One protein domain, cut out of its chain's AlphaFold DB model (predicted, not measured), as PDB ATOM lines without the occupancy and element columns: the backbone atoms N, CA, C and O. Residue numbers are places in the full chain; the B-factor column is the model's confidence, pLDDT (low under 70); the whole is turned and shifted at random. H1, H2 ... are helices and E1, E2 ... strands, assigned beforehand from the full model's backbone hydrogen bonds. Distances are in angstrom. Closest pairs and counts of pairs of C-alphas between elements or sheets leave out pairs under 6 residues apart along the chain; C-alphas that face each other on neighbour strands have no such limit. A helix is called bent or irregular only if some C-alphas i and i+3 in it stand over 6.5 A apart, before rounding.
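Overview. This is residues 18 to 134 and 187 to 205 of the 205 residues of an uncharacterized protein of Stagonospora sp. SRC1lsM3a (UniProt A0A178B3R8). Two bent helices, H2 and H3, form a broad arch round one side of a tiny parallel pair of strands, E1 and E2, while the long straight helix H4 runs past E1 and packs on it, with E2 on the other side of E1 from H4. The printed part has 136 residues, with named elements in the order E1, H1, H2, H3, E2, H4, H5. It is mostly helix and compact, with a radius of gyration of the C-alphas of 15.4 A and spans of 43 by 41 by 25 A.

Along the chain. E1, residues 22 to 24, begins at C-alpha 22 (-48.398, -3.151, 28.438). H1 is residues 30 to 33. H2, residues 37 to 60, and H3, residues 62 to 81, were each assigned as one helix by hydrogen bonds, but are bent: C-alphas 46 and 49 are 7.3 A apart, and 70 and 73 are 7.1 A apart. The arms are H2a, 37 to 46; H2b, 49 to 60, 16.7 A; H3a, 62 to 70; and H3b, 73 to 81. E2 is residues 97 to 99. H4, residues 111 to 131, is 29.8 A long. H5, residues 196 to 199, ends at C-alpha 199 (-38.694, -17.405, 33.221).

Arrangement. E1 and E2 are parallel, with N 99 and O 23 2.8 A apart, within hydrogen-bond range. E1, H1 H2 H3, E2 form a strand-helix-strand unit, parallel neighbour strands with helices between. The closest C-alphas of E1 and H4, Leu 23 and Ala 121, are 6.1 A apart. H3b and H4 are close but not clearly touching, Leu 75 to Val 113 6.6 A between C-alphas. H2b and H4 are near each other. H1 and H2a are close but not clearly touching, the C-alphas of Leu 32 and Ala 40 being 6.7 A apart; so are H2b and H5, at Ala 56 and Val 199, 6.9 A. Every O i to N i+4 pair is within range in H2a, H2b, H3a, H3b and H4; H1 and H5 are too short for one.

Size, cuts and confidence. Residues 135 to 186 are not printed, a gap of 25.4 A between C-alphas 134 and 187. The links H3 to E2 and E2 to H4 are long. Confidence is under 70 at residues 18 to 20, 95, 134 and 187 to 205.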
ATOM      1  N   VAL A  18     -51.674 -15.121  27.748       48.50
ATOM      2  CA  VAL A  18     -51.077 -13.969  28.430       48.50
ATOM      3  C   VAL A  18     -51.694 -12.748  27.754       48.50
ATOM      4  O   VAL A  18     -51.581 -12.595  26.549       48.50
ATOM      5  N   ALA A  19     -52.493 -11.945  28.454       54.03
ATOM      6  CA  ALA A  19     -52.932 -10.671  27.883       54.03
ATOM      7  C   ALA A  19     -51.686  -9.867  27.481       54.03
ATOM      8  O   ALA A  19     -50.655  -9.999  28.140       54.03
ATOM      9  N   ALA A  20     -51.770  -9.067  26.418       59.88
ATOM     10  CA  ALA A  20     -50.633  -8.261  26.000       59.88
ATOM     11  C   ALA A  20     -50.066  -7.459  27.166       59.88
ATOM     12  O   ALA A  20     -50.815  -6.890  27.977       59.88
ATOM     13  N   ASP A  21     -48.744  -7.444  27.232       75.06
ATOM     14  CA  ASP A  21     -48.030  -6.933  28.380       75.06
ATOM     15  C   ASP A  21     -47.702  -5.462  28.112       75.06
ATOM     16  O   ASP A  21     -46.708  -5.093  27.493       75.06
ATOM     17  N   PHE A  22     -48.630  -4.585  28.477       85.62
ATOM     18  CA  PHE A  22     -48.398  -3.151  28.438       85.62
ATOM     19  C   PHE A  22     -48.635  -2.559  29.818       85.62
ATOM     20  O   PHE A  22     -49.484  -3.014  30.584       85.62
ATOM     21  N   LEU A  23     -47.905  -1.491  30.112       86.50
ATOM     22  CA  LEU A  23     -48.000  -0.794  31.383       86.50
ATOM     23  C   LEU A  23     -48.217   0.691  31.123       86.50
ATOM     24  O   LEU A  23     -47.484   1.298  30.347       86.50
ATOM     25  N   VAL A  24     -49.217   1.285  31.768       87.69
ATOM     26  CA  VAL A  24     -49.440   2.733  31.709       87.69
ATOM     27  C   VAL A  24     -49.014   3.322  33.043       87.69
ATOM     28  O   VAL A  24     -49.742   3.242  34.025       87.69
ATOM     29  N   VAL A  25     -47.813   3.890  33.077       86.62
ATOM     30  CA  VAL A  25     -47.234   4.497  34.277       86.62
ATOM     31  C   VAL A  25     -47.446   5.996  34.185       86.62
ATOM     32  O   VAL A  25     -46.834   6.667  33.356       86.62
ATOM     33  N   THR A  26     -48.343   6.520  35.016       84.12
ATOM     34  CA  THR A  26     -48.700   7.949  34.980       84.12
ATOM     35  C   THR A  26     -48.018   8.740  36.086       84.12
ATOM     36  O   THR A  26     -47.811   9.944  35.939       84.12
ATOM     37  N   ASN A  27     -47.617   8.076  37.171       80.44
ATOM     38  CA  ASN A  27     -46.891   8.677  38.275       80.44
ATOM     39  C   ASN A  27     -45.426   8.238  38.242       80.44
ATOM     40  O   ASN A  27     -44.986   7.349  38.966       80.44
ATOM     41  N   TYR A  28     -44.644   8.883  37.378       74.50
ATOM     42  CA  TYR A  28     -43.198   8.700  37.388       74.50
ATOM     43  C   TYR A  28     -42.567   9.596  38.462       74.50
ATOM     44  O   TYR A  28     -42.883  10.795  38.488       74.50
ATOM     45  N   PRO A  29     -41.677   9.083  39.338       77.06
ATOM     46  CA  PRO A  29     -41.086   9.905  40.382       77.06
ATOM     47  C   PRO A  29     -40.383  11.116  39.771       77.06
ATOM     48  O   PRO A  29     -39.608  10.993  38.823       77.06
ATOM     49  N   GLN A  30     -40.649  12.298  40.334       76.62
ATOM     50  CA  GLN A  30     -40.117  13.581  39.850       76.62
ATOM     51  C   GLN A  30     -38.587  13.563  39.710       76.62
ATOM     52  O   GLN A  30     -38.045  14.175  38.797       76.62
ATOM     53  N   ALA A  31     -37.901  12.801  40.568       73.38
ATOM     54  CA  ALA A  31     -36.452  12.622  40.527       73.38
ATOM     55  C   ALA A  31     -35.938  12.012  39.213       73.38
ATOM     56  O   ALA A  31     -34.805  12.281  38.835       73.38
ATOM     57  N   LEU A  32     -36.744  11.202  38.521       73.69
ATOM     58  CA  LEU A  32     -36.377  10.649  37.219       73.69
ATOM     59  C   LEU A  32     -36.746  11.595  36.067       73.69
ATOM     60  O   LEU A  32     -36.127  11.533  35.013       73.69
ATOM     61  N   GLN A  33     -37.707  12.502  36.270       78.31
ATOM     62  CA  GLN A  33     -38.085  13.510  35.270       78.31
ATOM     63  C   GLN A  33     -37.032  14.615  35.124       78.31
ATOM     64  O   GLN A  33     -36.977  15.289  34.098       78.31
ATOM     65  N   THR A  34     -36.197  14.813  36.146       80.81
ATOM     66  CA  THR A  34     -35.090  15.778  36.127       80.81
ATOM     67  C   THR A  34     -33.780  15.186  35.607       80.81
ATOM     68  O   THR A  34     -32.809  15.929  35.446       80.81
ATOM     69  N   LEU A  35     -33.726  13.874  35.352       79.25
ATOM     70  CA  LEU A  35     -32.546  13.230  34.786       79.25
ATOM     71  C   LEU A  35     -32.376  13.606  33.316       79.25
ATOM     72  O   LEU A  35     -33.337  13.674  32.552       79.25
ATOM     73  N   SER A  36     -31.123  13.796  32.906       86.44
ATOM     74  CA  SER A  36     -30.797  13.781  31.480       86.44
ATOM     75  C   SER A  36     -31.086  12.390  30.884       86.44
ATOM     76  O   SER A  36     -31.026  11.398  31.619       86.44
ATOM     77  N   PRO A  37     -31.360  12.281  29.570       78.75
ATOM     78  CA  PRO A  37     -31.636  10.995  28.922       78.75
ATOM     79  C   PRO A  37     -30.564   9.932  29.211       78.75
ATOM     80  O   PRO A  37     -30.885   8.812  29.586       78.75
ATOM     81  N   GLU A  38     -29.288  10.323  29.166       84.12
ATOM     82  CA  GLU A  38     -28.142   9.444  29.434       84.12
ATOM     83  C   GLU A  38     -28.140   8.908  30.876       84.12
ATOM     84  O   GLU A  38     -27.811   7.746  31.123       84.12
ATOM     85  N   GLN A  39     -28.527   9.739  31.850       83.44
ATOM     86  CA  GLN A  39     -28.638   9.326  33.250       83.44
ATOM     87  C   GLN A  39     -29.852   8.429  33.489       83.44
ATOM     88  O   GLN A  39     -29.772   7.509  34.303       83.44
ATOM     89  N   ALA A  40     -30.963   8.692  32.797       77.56
ATOM     90  CA  ALA A  40     -32.142   7.840  32.847       77.56
ATOM     91  C   ALA A  40     -31.821   6.445  32.292       77.56
ATOM     92  O   ALA A  40     -32.084   5.460  32.976       77.56
ATOM     93  N   ASP A  41     -31.157   6.352  31.135       78.19
ATOM     94  CA  ASP A  41     -30.716   5.076  30.553       78.19
ATOM     95  C   ASP A  41     -29.743   4.325  31.467       78.19
ATOM     96  O   ASP A  41     -29.904   3.126  31.703       78.19
ATOM     97  N   ALA A  42     -28.758   5.021  32.043       85.12
ATOM     98  CA  ALA A  42     -27.827   4.413  32.990       85.12
ATOM     99  C   ALA A  42     -28.545   3.883  34.242       85.12
ATOM    100  O   ALA A  42     -28.249   2.783  34.716       85.12
ATOM    101  N   TRP A  43     -29.515   4.639  34.767       83.69
ATOM    102  CA  TRP A  43     -30.325   4.206  35.901       83.69
ATOM    103  C   TRP A  43     -31.192   2.996  35.538       83.69
ATOM    104  O   TRP A  43     -31.174   2.012  36.279       83.69
ATOM    105  N   ILE A  44     -31.886   3.024  34.395       81.50
ATOM    106  CA  ILE A  44     -32.695   1.901  33.902       81.50
ATOM    107  C   ILE A  44     -31.809   0.667  33.762       81.50
ATOM    108  O   ILE A  44     -32.115  -0.361  34.354       81.50
ATOM    109  N   SER A  45     -30.672   0.772  33.071       83.88
ATOM    110  CA  SER A  45     -29.757  -0.355  32.870       83.88
ATOM    111  C   SER A  45     -29.216  -0.915  34.187       83.88
ATOM    112  O   SER A  45     -29.015  -2.124  34.291       83.88
ATOM    113  N   SER A  46     -28.985  -0.069  35.195       87.69
ATOM    114  CA  SER A  46     -28.520  -0.504  36.516       87.69
ATOM    115  C   SER A  46     -29.620  -1.148  37.366       87.69
ATOM    116  O   SER A  46     -29.305  -1.966  38.228       87.69
ATOM    117  N   ASN A  47     -30.886  -0.775  37.164       83.56
ATOM    118  CA  ASN A  47     -32.026  -1.280  37.940       83.56
ATOM    119  C   ASN A  47     -32.802  -2.381  37.212       83.56
ATOM    120  O   ASN A  47     -33.631  -3.055  37.822       83.56
ATOM    121  N   LEU A  48     -32.510  -2.605  35.931       80.56
ATOM    122  CA  LEU A  48     -33.174  -3.589  35.089       80.56
ATOM    123  C   LEU A  48     -33.197  -5.000  35.702       80.56
ATOM    124  O   LEU A  48     -34.275  -5.589  35.705       80.56
ATOM    125  N   PRO A  49     -32.100  -5.550  36.273       83.06
ATOM    126  CA  PRO A  49     -32.141  -6.888  36.869       83.06
ATOM    127  C   PRO A  49     -33.122  -6.982  38.040       83.06
ATOM    128  O   PRO A  49     -33.796  -7.993  38.221       83.06
ATOM    129  N   SER A  50     -33.225  -5.915  38.828       83.50
ATOM    130  CA  SER A  50     -34.090  -5.870  39.999       83.50
ATOM    131  C   SER A  50     -35.559  -5.673  39.600       83.50
ATOM    132  O   SER A  50     -36.434  -6.339  40.145       83.50
ATOM    133  N   ILE A  51     -35.823  -4.861  38.569       78.56
ATOM    134  CA  ILE A  51     -37.147  -4.751  37.936       78.56
ATOM    135  C   ILE A  51     -37.570  -6.111  37.359       78.56
ATOM    136  O   ILE A  51     -38.688  -6.561  37.596       78.56
ATOM    137  N   GLN A  52     -36.671  -6.807  36.655       80.38
ATOM    138  CA  GLN A  52     -36.933  -8.149  36.128       80.38
ATOM    139  C   GLN A  52     -37.248  -9.159  37.238       80.38
ATOM    140  O   GLN A  52     -38.145  -9.980  37.068       80.38
ATOM    141  N   ALA A  53     -36.550  -9.095  38.377       82.94
ATOM    142  CA  ALA A  53     -36.816  -9.967  39.519       82.94
ATOM    143  C   ALA A  53     -38.207  -9.728  40.132       82.94
ATOM    144  O   ALA A  53     -38.909 -10.690  40.446       82.94
ATOM    145  N   GLU A  54     -38.639  -8.471  40.247       82.25
ATOM    146  CA  GLU A  54     -39.997  -8.135  40.698       82.25
ATOM    147  C   GLU A  54     -41.066  -8.633  39.726       82.25
ATOM    148  O   GLU A  54     -42.040  -9.255  40.147       82.25
ATOM    149  N   PHE A  55     -40.873  -8.429  38.419       76.62
ATOM    150  CA  PHE A  55     -41.788  -8.964  37.408       76.62
ATOM    151  C   PHE A  55     -41.845 -10.492  37.442       76.62
ATOM    152  O   PHE A  55     -42.930 -11.063  37.361       76.62
ATOM    153  N   ALA A  56     -40.706 -11.165  37.624       80.00
ATOM    154  CA  ALA A  56     -40.674 -12.611  37.803       80.00
ATOM    155  C   ALA A  56     -41.453 -13.040  39.056       80.00
ATOM    156  O   ALA A  56     -42.206 -14.009  39.004       80.00
ATOM    157  N   SER A  57     -41.341 -12.297  40.163       83.94
ATOM    158  CA  SER A  57     -42.138 -12.555  41.366       83.94
ATOM    159  C   SER A  57     -43.636 -12.378  41.100       83.94
ATOM    160  O   SER A  57     -44.427 -13.257  41.450       83.94
ATOM    161  N   LEU A  58     -44.023 -11.313  40.395       79.81
ATOM    162  CA  LEU A  58     -45.402 -11.057  39.975       79.81
ATOM    163  C   LEU A  58     -45.958 -12.186  39.102       79.81
ATOM    164  O   LEU A  58     -47.092 -12.622  39.280       79.81
ATOM    165  N   ALA A  59     -45.134 -12.691  38.187       78.44
ATOM    166  CA  ALA A  59     -45.473 -13.788  37.293       78.44
ATOM    167  C   ALA A  59     -45.677 -15.122  38.032       78.44
ATOM    168  O   ALA A  59     -46.333 -16.013  37.502       78.44
ATOM    169  N   THR A  60     -45.151 -15.262  39.254       83.12
ATOM    170  CA  THR A  60     -45.396 -16.425  40.129       83.12
ATOM    171  C   THR A  60     -46.551 -16.224  41.114       83.12
ATOM    172  O   THR A  60     -46.993 -17.179  41.756       83.12
ATOM    173  N   ASP A  61     -47.073 -15.001  41.236       86.25
ATOM    174  CA  ASP A  61     -48.197 -14.684  42.113       86.25
ATOM    175  C   ASP A  61     -49.498 -15.239  41.512       86.25
ATOM    176  O   ASP A  61     -50.065 -14.707  40.556       86.25
ATOM    177  N   THR A  62     -50.006 -16.325  42.097       88.19
ATOM    178  CA  THR A  62     -51.235 -16.988  41.628       88.19
ATOM    179  C   THR A  62     -52.452 -16.065  41.629       88.19
ATOM    180  O   THR A  62     -53.337 -16.230  40.788       88.19
ATOM    181  N   SER A  63     -52.498 -15.071  42.524       89.94
ATOM    182  CA  SER A  63     -53.584 -14.089  42.557       89.94
ATOM    183  C   SER A  63     -53.514 -13.138  41.364       89.94
ATOM    184  O   SER A  63     -54.542 -12.845  40.750       89.94
ATOM    185  N   TYR A  64     -52.301 -12.739  40.974       87.56
ATOM    186  CA  TYR A  64     -52.061 -11.937  39.780       87.56
ATOM    187  C   TYR A  64     -52.419 -12.715  38.512       87.56
ATOM    188  O   TYR A  64     -53.166 -12.208  37.680       87.56
ATOM    189  N   ILE A  65     -51.984 -13.977  38.396       87.06
ATOM    190  CA  ILE A  65     -52.319 -14.847  37.255       87.06
ATOM    191  C   ILE A  65     -53.837 -15.038  37.134       87.06
ATOM    192  O   ILE A  65     -54.389 -14.965  36.034       87.06
ATOM    193  N   ALA A  66     -54.533 -15.267  38.250       89.69
ATOM    194  CA  ALA A  66     -55.987 -15.415  38.251       89.69
ATOM    195  C   ALA A  66     -56.692 -14.122  37.806       89.69
ATOM    196  O   ALA A  66     -57.620 -14.173  36.996       89.69
ATOM    197  N   ALA A  67     -56.230 -12.963  38.287       90.06
ATOM    198  CA  ALA A  67     -56.753 -11.663  37.876       90.06
ATOM    199  C   ALA A  67     -56.494 -11.391  36.384       90.06
ATOM    200  O   ALA A  67     -57.426 -11.033  35.664       90.06
ATOM    201  N   ALA A  68     -55.276 -11.659  35.903       87.94
ATOM    202  CA  ALA A  68     -54.903 -11.554  34.495       87.94
ATOM    203  C   ALA A  68     -55.807 -12.437  33.623       87.94
ATOM    204  O   ALA A  68     -56.403 -11.973  32.654       87.94
ATOM    205  N   THR A  69     -55.996 -13.695  34.029       88.06
ATOM    206  CA  THR A  69     -56.850 -14.654  33.314       88.06
ATOM    207  C   THR A  69     -58.295 -14.162  33.205       88.06
ATOM    208  O   THR A  69     -58.943 -14.331  32.172       88.06
ATOM    209  N   SER A  70     -58.793 -13.512  34.259       91.25
ATOM    210  CA  SER A  70     -60.151 -12.968  34.323       91.25
ATOM    211  C   SER A  70     -60.380 -11.796  33.359       91.25
ATOM    212  O   SER A  70     -61.477 -11.649  32.817       91.25
ATOM    213  N   VAL A  71     -59.358 -10.970  33.094       91.75
ATOM    214  CA  VAL A  71     -59.502  -9.762  32.258       91.75
ATOM    215  C   VAL A  71     -59.291 -10.001  30.759       91.75
ATOM    216  O   VAL A  71     -59.791  -9.219  29.949       91.75
ATOM    217  N   ILE A  72     -58.626 -11.094  30.362       89.25
ATOM    218  CA  ILE A  72     -58.377 -11.448  28.948       89.25
ATOM    219  C   ILE A  72     -59.632 -11.421  28.066       89.25
ATOM    220  O   ILE A  72     -59.573 -10.792  27.008       89.25
ATOM    221  N   PRO A  73     -60.754 -12.095  28.403       90.50
ATOM    222  CA  PRO A  73     -61.908 -12.127  27.505       90.50
ATOM    223  C   PRO A  73     -62.468 -10.723  27.256       90.50
ATOM    224  O   PRO A  73     -62.751 -10.380  26.111       90.50
ATOM    225  N   ALA A  74     -62.527  -9.890  28.298       92.94
ATOM    226  CA  ALA A  74     -62.980  -8.507  28.193       92.94
ATOM    227  C   ALA A  74     -62.022  -7.646  27.351       92.94
ATOM    228  O   ALA A  74     -62.473  -6.821  26.559       92.94
ATOM    229  N   LEU A  75     -60.705  -7.852  27.475       89.81
ATOM    230  CA  LEU A  75     -59.715  -7.166  26.642       89.81
ATOM    231  C   LEU A  75     -59.832  -7.578  25.166       89.81
ATOM    232  O   LEU A  75     -59.788  -6.723  24.285       89.81
ATOM    233  N   ARG A  76     -60.021  -8.873  24.883       88.56
ATOM    234  CA  ARG A  76     -60.201  -9.383  23.512       88.56
ATOM    235  C   ARG A  76     -61.479  -8.860  22.870       88.56
ATOM    236  O   ARG A  76     -61.461  -8.487  21.701       88.56
ATOM    237  N   GLU A  77     -62.570  -8.825  23.626       91.44
ATOM    238  CA  GLU A  77     -63.838  -8.257  23.169       91.44
ATOM    239  C   GLU A  77     -63.707  -6.754  22.895       91.44
ATOM    240  O   GLU A  77     -64.142  -6.282  21.846       91.44
ATOM    241  N   PHE A  78     -63.029  -6.013  23.779       92.38
ATOM    242  CA  PHE A  78     -62.713  -4.605  23.551       92.38
ATOM    243  C   PHE A  78     -61.886  -4.415  22.276       92.38
ATOM    244  O   PHE A  78     -62.282  -3.641  21.416       92.38
ATOM    245  N   ALA A  79     -60.788  -5.152  22.096       90.44
ATOM    246  CA  ALA A  79     -59.950  -5.034  20.903       90.44
ATOM    247  C   ALA A  79     -60.714  -5.356  19.604       90.44
ATOM    248  O   ALA A  79     -60.461  -4.738  18.573       90.44
ATOM    249  N   ALA A  80     -61.670  -6.290  19.652       89.94
ATOM    250  CA  ALA A  80     -62.498  -6.652  18.503       89.94
ATOM    251  C   ALA A  80     -63.597  -5.621  18.176       89.94
ATOM    252  O   ALA A  80     -64.049  -5.559  17.033       89.94
ATOM    253  N   THR A  81     -64.055  -4.845  19.163       92.69
ATOM    254  CA  THR A  81     -65.208  -3.930  19.031       92.69
ATOM    255  C   THR A  81     -64.843  -2.450  19.120       92.69
ATOM    256  O   THR A  81     -65.676  -1.591  18.823       92.69
ATOM    257  N   ALA A  82     -63.610  -2.134  19.513       91.44
ATOM    258  CA  ALA A  82     -63.131  -0.773  19.659       91.44
ATOM    259  C   ALA A  82     -63.208  -0.018  18.326       91.44
ATOM    260  O   ALA A  82     -62.716  -0.460  17.290       91.44
ATOM    261  N   THR A  83     -63.806   1.169  18.371       92.62
ATOM    262  CA  THR A  83     -63.857   2.114  17.244       92.62
ATOM    263  C   THR A  83     -62.609   2.996  17.171       92.62
ATOM    264  O   THR A  83     -62.380   3.672  16.170       92.62
ATOM    265  N   VAL A  84     -61.797   2.993  18.232       89.88
ATOM    266  CA  VAL A  84     -60.500   3.671  18.307       89.88
ATOM    267  C   VAL A  84     -59.384   2.767  17.791       89.88
ATOM    268  O   VAL A  84     -59.433   1.554  17.984       89.88
ATOM    269  N   SER A  85     -58.344   3.347  17.183       90.44
ATOM    270  CA  SER A  85     -57.136   2.593  16.827       90.44
ATOM    271  C   SER A  85     -56.441   2.084  18.087       90.44
ATOM    272  O   SER A  85     -55.766   2.840  18.787       90.44
ATOM    273  N   VAL A  86     -56.606   0.790  18.354       87.19
ATOM    274  CA  VAL A  86     -55.846   0.056  19.363       87.19
ATOM    275  C   VAL A  86     -54.548  -0.424  18.706       87.19
ATOM    276  O   VAL A  86     -54.608  -1.129  17.696       87.19
ATOM    277  N   PRO A  87     -53.368  -0.032  19.217       85.38
ATOM    278  CA  PRO A  87     -52.097  -0.526  18.704       85.38
ATOM    279  C   PRO A  87     -52.027  -2.054  18.775       85.38
ATOM    280  O   PRO A  87     -52.435  -2.641  19.775       85.38
ATOM    281  N   ALA A  88     -51.448  -2.699  17.758       80.88
ATOM    282  CA  ALA A  88     -51.298  -4.158  17.736       80.88
ATOM    283  C   ALA A  88     -50.532  -4.689  18.962       80.88
ATOM    284  O   ALA A  88     -50.822  -5.786  19.434       80.88
ATOM    285  N   VAL A  89     -49.636  -3.870  19.530       79.88
ATOM    286  CA  VAL A  89     -48.874  -4.196  20.742       79.88
ATOM    287  C   VAL A  89     -49.750  -4.412  21.981       79.88
ATOM    288  O   VAL A  89     -49.379  -5.167  22.860       79.88
ATOM    289  N   VAL A  90     -50.964  -3.851  22.022       80.12
ATOM    290  CA  VAL A  90     -51.959  -4.084  23.095       80.12
ATOM    291  C   VAL A  90     -52.616  -5.468  22.977       80.12
ATOM    292  O   VAL A  90     -53.385  -5.886  23.839       80.12
ATOM    293  N   THR A  91     -52.319  -6.205  21.909       77.75
ATOM    294  CA  THR A  91     -52.744  -7.598  21.710       77.75
ATOM    295  C   THR A  91     -51.575  -8.549  21.438       77.75
ATOM    296  O   THR A  91     -51.796  -9.753  21.334       77.75
ATOM    297  N   ALA A  92     -50.351  -8.027  21.316       77.56
ATOM    298  CA  ALA A  92     -49.158  -8.817  21.050       77.56
ATOM    299  C   ALA A  92     -48.673  -9.495  22.335       77.56
ATOM    300  O   ALA A  92     -48.690  -8.898  23.408       77.56
ATOM    301  N   LEU A  93     -48.249 -10.751  22.215       71.06
ATOM    302  CA  LEU A  93     -47.744 -11.554  23.335       71.06
ATOM    303  C   LEU A  93     -46.242 -11.367  23.553       71.06
ATOM    304  O   LEU A  93     -45.739 -11.621  24.643       71.06
ATOM    305  N   ASP A  94     -45.540 -10.961  22.499       72.06
ATOM    306  CA  ASP A  94     -44.082 -10.953  22.443       72.06
ATOM    307  C   ASP A  94     -43.478  -9.570  22.700       72.06
ATOM    308  O   ASP A  94     -42.263  -9.445  22.751       72.06
ATOM    309  N   ASP A  95     -44.293  -8.531  22.878       69.50
ATOM    310  CA  ASP A  95     -43.803  -7.165  23.042       69.50
ATOM    311  C   ASP A  95     -44.306  -6.565  24.350       69.50
ATOM    312  O   ASP A  95     -45.508  -6.534  24.615       69.50
ATOM    313  N   PHE A  96     -43.365  -6.048  25.145       74.50
ATOM    314  CA  PHE A  96     -43.668  -5.268  26.336       74.50
ATOM    315  C   PHE A  96     -43.541  -3.779  26.029       74.50
ATOM    316  O   PHE A  96     -42.480  -3.321  25.608       74.50
ATOM    317  N   THR A  97     -44.608  -3.005  26.238       80.00
ATOM    318  CA  THR A  97     -44.585  -1.547  26.011       80.00
ATOM    319  C   THR A  97     -44.998  -0.774  27.251       80.00
ATOM    320  O   THR A  97     -46.072  -0.990  27.814       80.00
ATOM    321  N   ILE A  98     -44.172   0.199  27.633       81.81
ATOM    322  CA  ILE A  98     -44.476   1.142  28.710       81.81
ATOM    323  C   ILE A  98     -44.955   2.458  28.099       81.81
ATOM    324  O   ILE A  98     -44.251   3.090  27.317       81.81
ATOM    325  N   TYR A  99     -46.138   2.905  28.504       84.81
ATOM    326  CA  TYR A  99     -46.667   4.225  28.191       84.81
ATOM    327  C   TYR A  99     -46.513   5.137  29.408       84.81
ATOM    328  O   TYR A  99     -47.021   4.836  30.484       84.81
ATOM    329  N   THR A 100     -45.856   6.283  29.228       84.62
ATOM    330  CA  THR A 100     -45.696   7.320  30.268       84.62
ATOM    331  C   THR A 100     -46.871   8.301  30.323       84.62
ATOM    332  O   THR A 100     -46.908   9.228  31.130       84.62
ATOM    333  N   SER A 101     -47.834   8.153  29.418       84.81
ATOM    334  CA  SER A 101     -49.043   8.968  29.340       84.81
ATOM    335  C   SER A 101     -50.205   8.089  28.894       84.81
ATOM    336  O   SER A 101     -50.010   7.272  27.993       84.81
ATOM    337  N   PRO A 102     -51.402   8.236  29.492       91.19
ATOM    338  CA  PRO A 102     -52.528   7.359  29.212       91.19
ATOM    339  C   PRO A 102     -53.027   7.577  27.779       91.19
ATOM    340  O   PRO A 102     -53.523   8.663  27.461       91.19
ATOM    341  N   PRO A 103     -52.931   6.567  26.896       90.88
ATOM    342  CA  PRO A 103     -53.443   6.691  25.540       90.88
ATOM    343  C   PRO A 103     -54.970   6.835  25.529       90.88
ATOM    344  O   PRO A 103     -55.662   6.337  26.417       90.88
ATOM    345  N   ALA A 104     -55.528   7.441  24.479       92.62
ATOM    346  CA  ALA A 104     -56.977   7.638  24.370       92.62
ATOM    347  C   ALA A 104     -57.774   6.320  24.492       92.62
ATOM    348  O   ALA A 104     -58.811   6.285  25.154       92.62
ATOM    349  N   TRP A 105     -57.265   5.220  23.925       92.31
ATOM    350  CA  TRP A 105     -57.895   3.897  24.012       92.31
ATOM    351  C   TRP A 105     -57.905   3.325  25.438       92.31
ATOM    352  O   TRP A 105     -58.841   2.617  25.802       92.31
ATOM    353  N   TYR A 106     -56.930   3.678  26.283       94.00
ATOM    354  CA  TYR A 106     -56.839   3.188  27.661       94.00
ATOM    355  C   TYR A 106     -58.031   3.663  28.504       94.00
ATOM    356  O   TYR A 106     -58.616   2.907  29.282       94.00
ATOM    357  N   THR A 107     -58.480   4.898  28.261       93.56
ATOM    358  CA  THR A 107     -59.677   5.483  28.889       93.56
ATOM    359  C   THR A 107     -61.001   4.881  28.410       93.56
ATOM    360  O   THR A 107     -62.043   5.153  29.013       93.56
ATOM    361  N   GLN A 108     -60.975   4.026  27.386       95.12
ATOM    362  CA  GLN A 108     -62.137   3.272  26.913       95.12
ATOM    363  C   GLN A 108     -62.117   1.799  27.337       95.12
ATOM    364  O   GLN A 108     -63.114   1.107  27.143       95.12
ATOM    365  N   LEU A 109     -61.030   1.323  27.960       93.88
ATOM    366  CA  LEU A 109     -60.968  -0.045  28.473       93.88
ATOM    367  C   LEU A 109     -62.091  -0.312  29.486       93.88
ATOM    368  O   LEU A 109     -62.390   0.577  30.295       93.88
ATOM    369  N   PRO A 110     -62.646  -1.539  29.521       95.56
ATOM    370  CA  PRO A 110     -63.554  -1.957  30.581       95.56
ATOM    371  C   PRO A 110     -62.933  -1.720  31.961       95.56
ATOM    372  O   PRO A 110     -61.739  -1.950  32.154       95.56
ATOM    373  N   SER A 111     -63.733  -1.287  32.938       95.56
ATOM    374  CA  SER A 111     -63.230  -0.889  34.263       95.56
ATOM    375  C   SER A 111     -62.437  -1.991  34.970       95.56
ATOM    376  O   SER A 111     -61.423  -1.692  35.588       95.56
ATOM    377  N   GLY A 112     -62.846  -3.258  34.837       94.00
ATOM    378  CA  GLY A 112     -62.105  -4.396  35.395       94.00
ATOM    379  C   GLY A 112     -60.728  -4.589  34.755       94.00
ATOM    380  O   GLY A 112     -59.748  -4.795  35.463       94.00
ATOM    381  N   VAL A 113     -60.641  -4.448  33.428       93.69
ATOM    382  CA  VAL A 113     -59.373  -4.524  32.685       93.69
ATOM    383  C   VAL A 113     -58.476  -3.354  33.079       93.69
ATOM    384  O   VAL A 113     -57.311  -3.545  33.404       93.69
ATOM    385  N   ARG A 114     -59.032  -2.138  33.113       93.75
ATOM    386  CA  ARG A 114     -58.283  -0.941  33.499       93.75
ATOM    387  C   ARG A 114     -57.742  -1.043  34.922       93.75
ATOM    388  O   ARG A 114     -56.551  -0.858  35.107       93.75
ATOM    389  N   SER A 115     -58.585  -1.411  35.890       94.50
ATOM    390  CA  SER A 115     -58.177  -1.545  37.293       94.50
ATOM    391  C   SER A 115     -57.046  -2.556  37.469       94.50
ATOM    392  O   SER A 115     -56.144  -2.315  38.261       94.50
ATOM    393  N   PHE A 116     -57.068  -3.661  36.717       92.50
ATOM    394  CA  PHE A 116     -55.984  -4.641  36.727       92.50
ATOM    395  C   PHE A 116     -54.646  -4.021  36.287       92.50
ATOM    396  O   PHE A 116     -53.649  -4.148  36.997       92.50
ATOM    397  N   TYR A 117     -54.631  -3.299  35.160       91.19
ATOM    398  CA  TYR A 117     -53.423  -2.620  34.682       91.19
ATOM    399  C   TYR A 117     -53.000  -1.451  35.585       91.19
ATOM    400  O   TYR A 117     -51.806  -1.251  35.782       91.19
ATOM    401  N   ASP A 118     -53.946  -0.702  36.162       91.88
ATOM    402  CA  ASP A 118     -53.662   0.356  37.143       91.88
ATOM    403  C   ASP A 118     -52.995  -0.214  38.404       91.88
ATOM    404  O   ASP A 118     -52.054   0.372  38.932       91.88
ATOM    405  N   ASP A 119     -53.451  -1.364  38.908       91.12
ATOM    406  CA  ASP A 119     -52.844  -1.995  40.083       91.12
ATOM    407  C   ASP A 119     -51.451  -2.562  39.776       91.12
ATOM    408  O   ASP A 119     -50.546  -2.443  40.609       91.12
ATOM    409  N   ALA A 120     -51.241  -3.106  38.572       87.25
ATOM    410  CA  ALA A 120     -49.909  -3.473  38.092       87.25
ATOM    411  C   ALA A 120     -48.988  -2.240  38.003       87.25
ATOM    412  O   ALA A 120     -47.868  -2.267  38.521       87.25
ATOM    413  N   ALA A 121     -49.478  -1.134  37.434       87.94
ATOM    414  CA  ALA A 121     -48.743   0.124  37.342       87.94
ATOM    415  C   ALA A 121     -48.367   0.658  38.729       87.94
ATOM    416  O   ALA A 121     -47.198   0.947  38.957       87.94
ATOM    417  N   LYS A 122     -49.293   0.682  39.697       90.12
ATOM    418  CA  LYS A 122     -49.006   1.099  41.083       90.12
ATOM    419  C   LYS A 122     -47.915   0.265  41.749       90.12
ATOM    420  O   LYS A 122     -47.124   0.806  42.519       90.12
ATOM    421  N   ARG A 123     -47.863  -1.050  41.495       86.88
ATOM    422  CA  ARG A 123     -46.792  -1.910  42.035       86.88
ATOM    423  C   ARG A 123     -45.434  -1.498  41.470       86.88
ATOM    424  O   ARG A 123     -44.494  -1.309  42.239       86.88
ATOM    425  N   VAL A 124     -45.356  -1.288  40.157       83.06
ATOM    426  CA  VAL A 124     -44.130  -0.815  39.496       83.06
ATOM    427  C   VAL A 124     -43.761   0.590  39.971       83.06
ATOM    428  O   VAL A 124     -42.609   0.829  40.309       83.06
ATOM    429  N   GLU A 125     -44.719   1.509  40.080       85.38
ATOM    430  CA  GLU A 125     -44.505   2.863  40.602       85.38
ATOM    431  C   GLU A 125     -43.986   2.839  42.042       85.38
ATOM    432  O   GLU A 125     -43.045   3.564  42.366       85.38
ATOM    433  N   SER A 126     -44.547   1.982  42.898       88.44
ATOM    434  CA  SER A 126     -44.085   1.779  44.275       88.44
ATOM    435  C   SER A 126     -42.645   1.273  44.303       88.44
ATOM    436  O   SER A 126     -41.808   1.808  45.031       88.44
ATOM    437  N   TYR A 127     -42.327   0.290  43.457       85.75
ATOM    438  CA  TYR A 127     -40.980  -0.249  43.340       85.75
ATOM    439  C   TYR A 127     -39.976   0.798  42.850       85.75
ATOM    440  O   TYR A 127     -38.929   1.006  43.467       85.75
ATOM    441  N   VAL A 128     -40.306   1.490  41.761       84.12
ATOM    442  CA  VAL A 128     -39.475   2.550  41.188       84.12
ATOM    443  C   VAL A 128     -39.298   3.671  42.203       84.12
ATOM    444  O   VAL A 128     -38.188   4.148  42.368       84.12
ATOM    445  N   SER A 129     -40.336   4.052  42.944       85.06
ATOM    446  CA  SER A 129     -40.242   5.090  43.979       85.06
ATOM    447  C   SER A 129     -39.371   4.667  45.164       85.06
ATOM    448  O   SER A 129     -38.635   5.492  45.697       85.06
ATOM    449  N   ALA A 130     -39.418   3.392  45.561       86.19
ATOM    450  CA  ALA A 130     -38.585   2.853  46.635       86.19
ATOM    451  C   ALA A 130     -37.099   2.752  46.246       86.19
ATOM    452  O   ALA A 130     -36.232   2.877  47.108       86.19
ATOM    453  N   ASN A 131     -36.810   2.548  44.956       83.06
ATOM    454  CA  ASN A 131     -35.450   2.394  44.425       83.06
ATOM    455  C   ASN A 131     -34.939   3.639  43.680       83.06
ATOM    456  O   ASN A 131     -33.785   3.682  43.245       83.06
ATOM    457  N   ALA A 132     -35.777   4.663  43.518       80.31
ATOM    458  CA  ALA A 132     -35.384   5.911  42.890       80.31
ATOM    459  C   ALA A 132     -34.284   6.568  43.734       80.31
ATOM    460  O   ALA A 132     -34.379   6.614  44.967       80.31
ATOM    461  N   PRO A 133     -33.230   7.105  43.099       70.56
ATOM    462  CA  PRO A 133     -32.145   7.741  43.813       70.56
ATOM    463  C   PRO A 133     -32.710   8.942  44.568       70.56
ATOM    464  O   PRO A 133     -33.097   9.943  43.972       70.56
ATOM    465  N   SER A 134     -32.701   8.876  45.898       65.75
ATOM    466  CA  SER A 134     -33.161   9.971  46.764       65.75
ATOM    467  C   SER A 134     -32.295  11.238  46.642       65.75
ATOM    468  O   SER A 134     -32.587  12.246  47.273       65.75
ATOM    469  N   GLU A 187     -40.124   5.145  23.418       39.06
ATOM    470  CA  GLU A 187     -39.912   3.749  23.041       39.06
ATOM    471  C   GLU A 187     -38.653   3.305  23.788       39.06
ATOM    472  O   GLU A 187     -37.528   3.467  23.317       39.06
ATOM    473  N   VAL A 188     -38.842   2.825  25.018       43.94
ATOM    474  CA  VAL A 188     -37.809   2.087  25.737       43.94
ATOM    475  C   VAL A 188     -37.500   0.905  24.832       43.94
ATOM    476  O   VAL A 188     -38.377   0.073  24.603       43.94
ATOM    477  N   GLY A 189     -36.313   0.933  24.220       37.25
ATOM    478  CA  GLY A 189     -35.958   0.078  23.096       37.25
ATOM    479  C   GLY A 189     -36.393  -1.360  23.328       37.25
ATOM    480  O   GLY A 189     -36.174  -1.895  24.412       37.25
ATOM    481  N   VAL A 190     -37.023  -1.936  22.303       39.88
ATOM    482  CA  VAL A 190     -37.529  -3.309  22.229       39.88
ATOM    483  C   VAL A 190     -36.426  -4.273  22.689       39.88
ATOM    484  O   VAL A 190     -35.596  -4.732  21.901       39.88
ATOM    485  N   MET A 191     -36.330  -4.518  23.997       45.53
ATOM    486  CA  MET A 191     -35.386  -5.478  24.548       45.53
ATOM    487  C   MET A 191     -35.951  -6.833  24.185       45.53
ATOM    488  O   MET A 191     -36.955  -7.256  24.753       45.53
ATOM    489  N   GLY A 192     -35.330  -7.458  23.182       34.19
ATOM    490  CA  GLY A 192     -35.776  -8.710  22.590       34.19
ATOM    491  C   GLY A 192     -36.330  -9.670  23.639       34.19
ATOM    492  O   GLY A 192     -35.642 -10.028  24.597       34.19
ATOM    493  N   ALA A 193     -37.574 -10.087  23.422       44.81
ATOM    494  CA  ALA A 193     -38.412 -10.925  24.275       44.81
ATOM    495  C   ALA A 193     -37.884 -12.350  24.543       44.81
ATOM    496  O   ALA A 193     -38.626 -13.255  24.917       44.81
ATOM    497  N   GLY A 194     -36.579 -12.575  24.388       32.25
ATOM    498  CA  GLY A 194     -35.929 -13.864  24.582       32.25
ATOM    499  C   GLY A 194     -35.750 -14.285  26.041       32.25
ATOM    500  O   GLY A 194     -35.354 -15.424  26.270       32.25
ATOM    501  N   VAL A 195     -36.020 -13.421  27.030       37.03
ATOM    502  CA  VAL A 195     -35.773 -13.754  28.451       37.03
ATOM    503  C   VAL A 195     -37.058 -13.944  29.263       37.03
ATOM    504  O   VAL A 195     -37.099 -14.817  30.128       37.03
ATOM    505  N   VAL A 196     -38.151 -13.234  28.961       39.44
ATOM    506  CA  VAL A 196     -39.390 -13.352  29.761       39.44
ATOM    507  C   VAL A 196     -40.184 -14.616  29.405       39.44
ATOM    508  O   VAL A 196     -40.704 -15.284  30.301       39.44
ATOM    509  N   ALA A 197     -40.147 -15.056  28.140       38.12
ATOM    510  CA  ALA A 197     -40.678 -16.366  27.747       38.12
ATOM    511  C   ALA A 197     -39.921 -17.542  28.410       38.12
ATOM    512  O   ALA A 197     -40.463 -18.638  28.541       38.12
ATOM    513  N   GLY A 198     -38.682 -17.314  28.863       30.30
ATOM    514  CA  GLY A 198     -37.866 -18.310  29.555       30.30
ATOM    515  C   GLY A 198     -38.177 -18.449  31.047       30.30
ATOM    516  O   GLY A 198     -38.138 -19.559  31.564       30.30
ATOM    517  N   VAL A 199     -38.519 -17.365  31.752       33.38
ATOM    518  CA  VAL A 199     -38.694 -17.405  33.221       33.38
ATOM    519  C   VAL A 199     -40.069 -17.942  33.632       33.38
ATOM    520  O   VAL A 199     -40.160 -18.721  34.580       33.38
ATOM    521  N   LEU A 200     -41.124 -17.655  32.864       37.59
ATOM    522  CA  LEU A 200     -42.437 -18.290  33.060       37.59
ATOM    523  C   LEU A 200     -42.437 -19.785  32.690       37.59
ATOM    524  O   LEU A 200     -43.243 -20.548  33.217       37.59
ATOM    525  N   GLY A 201     -41.497 -20.223  31.844       30.41
ATOM    526  CA  GLY A 201     -41.248 -21.639  31.563       30.41
ATOM    527  C   GLY A 201     -40.374 -22.357  32.601       30.41
ATOM    528  O   GLY A 201     -40.333 -23.585  32.595       30.41
ATOM    529  N   LEU A 202     -39.683 -21.625  33.489       30.25
ATOM    530  CA  LEU A 202     -38.713 -22.192  34.439       30.25
ATOM    531  C   LEU A 202     -39.181 -22.179  35.906       30.25
ATOM    532  O   LEU A 202     -38.607 -22.890  36.721       30.25
ATOM    533  N   ALA A 203     -40.221 -21.412  36.256       30.12
ATOM    534  CA  ALA A 203     -40.775 -21.377  37.617       30.12
ATOM    535  C   ALA A 203     -41.760 -22.529  37.935       30.12
ATOM    536  O   ALA A 203     -42.316 -22.583  39.031       30.12
ATOM    537  N   LEU A 204     -41.975 -23.456  36.993       36.25
ATOM    538  CA  LEU A 204     -42.792 -24.669  37.153       36.25
ATOM    539  C   LEU A 204     -42.046 -25.908  36.618       36.25
ATOM    540  O   LEU A 204     -42.553 -26.651  35.774       36.25
ATOM    541  N   LEU A 205     -40.826 -26.107  37.125       30.73
ATOM    542  CA  LEU A 205     -40.046 -27.348  37.052       30.73
ATOM    543  C   LEU A 205     -39.789 -27.837  38.482       30.73
ATOM    544  O   LEU A 205     -39.917 -29.060  38.710       30.73
TER     545      LEU A 205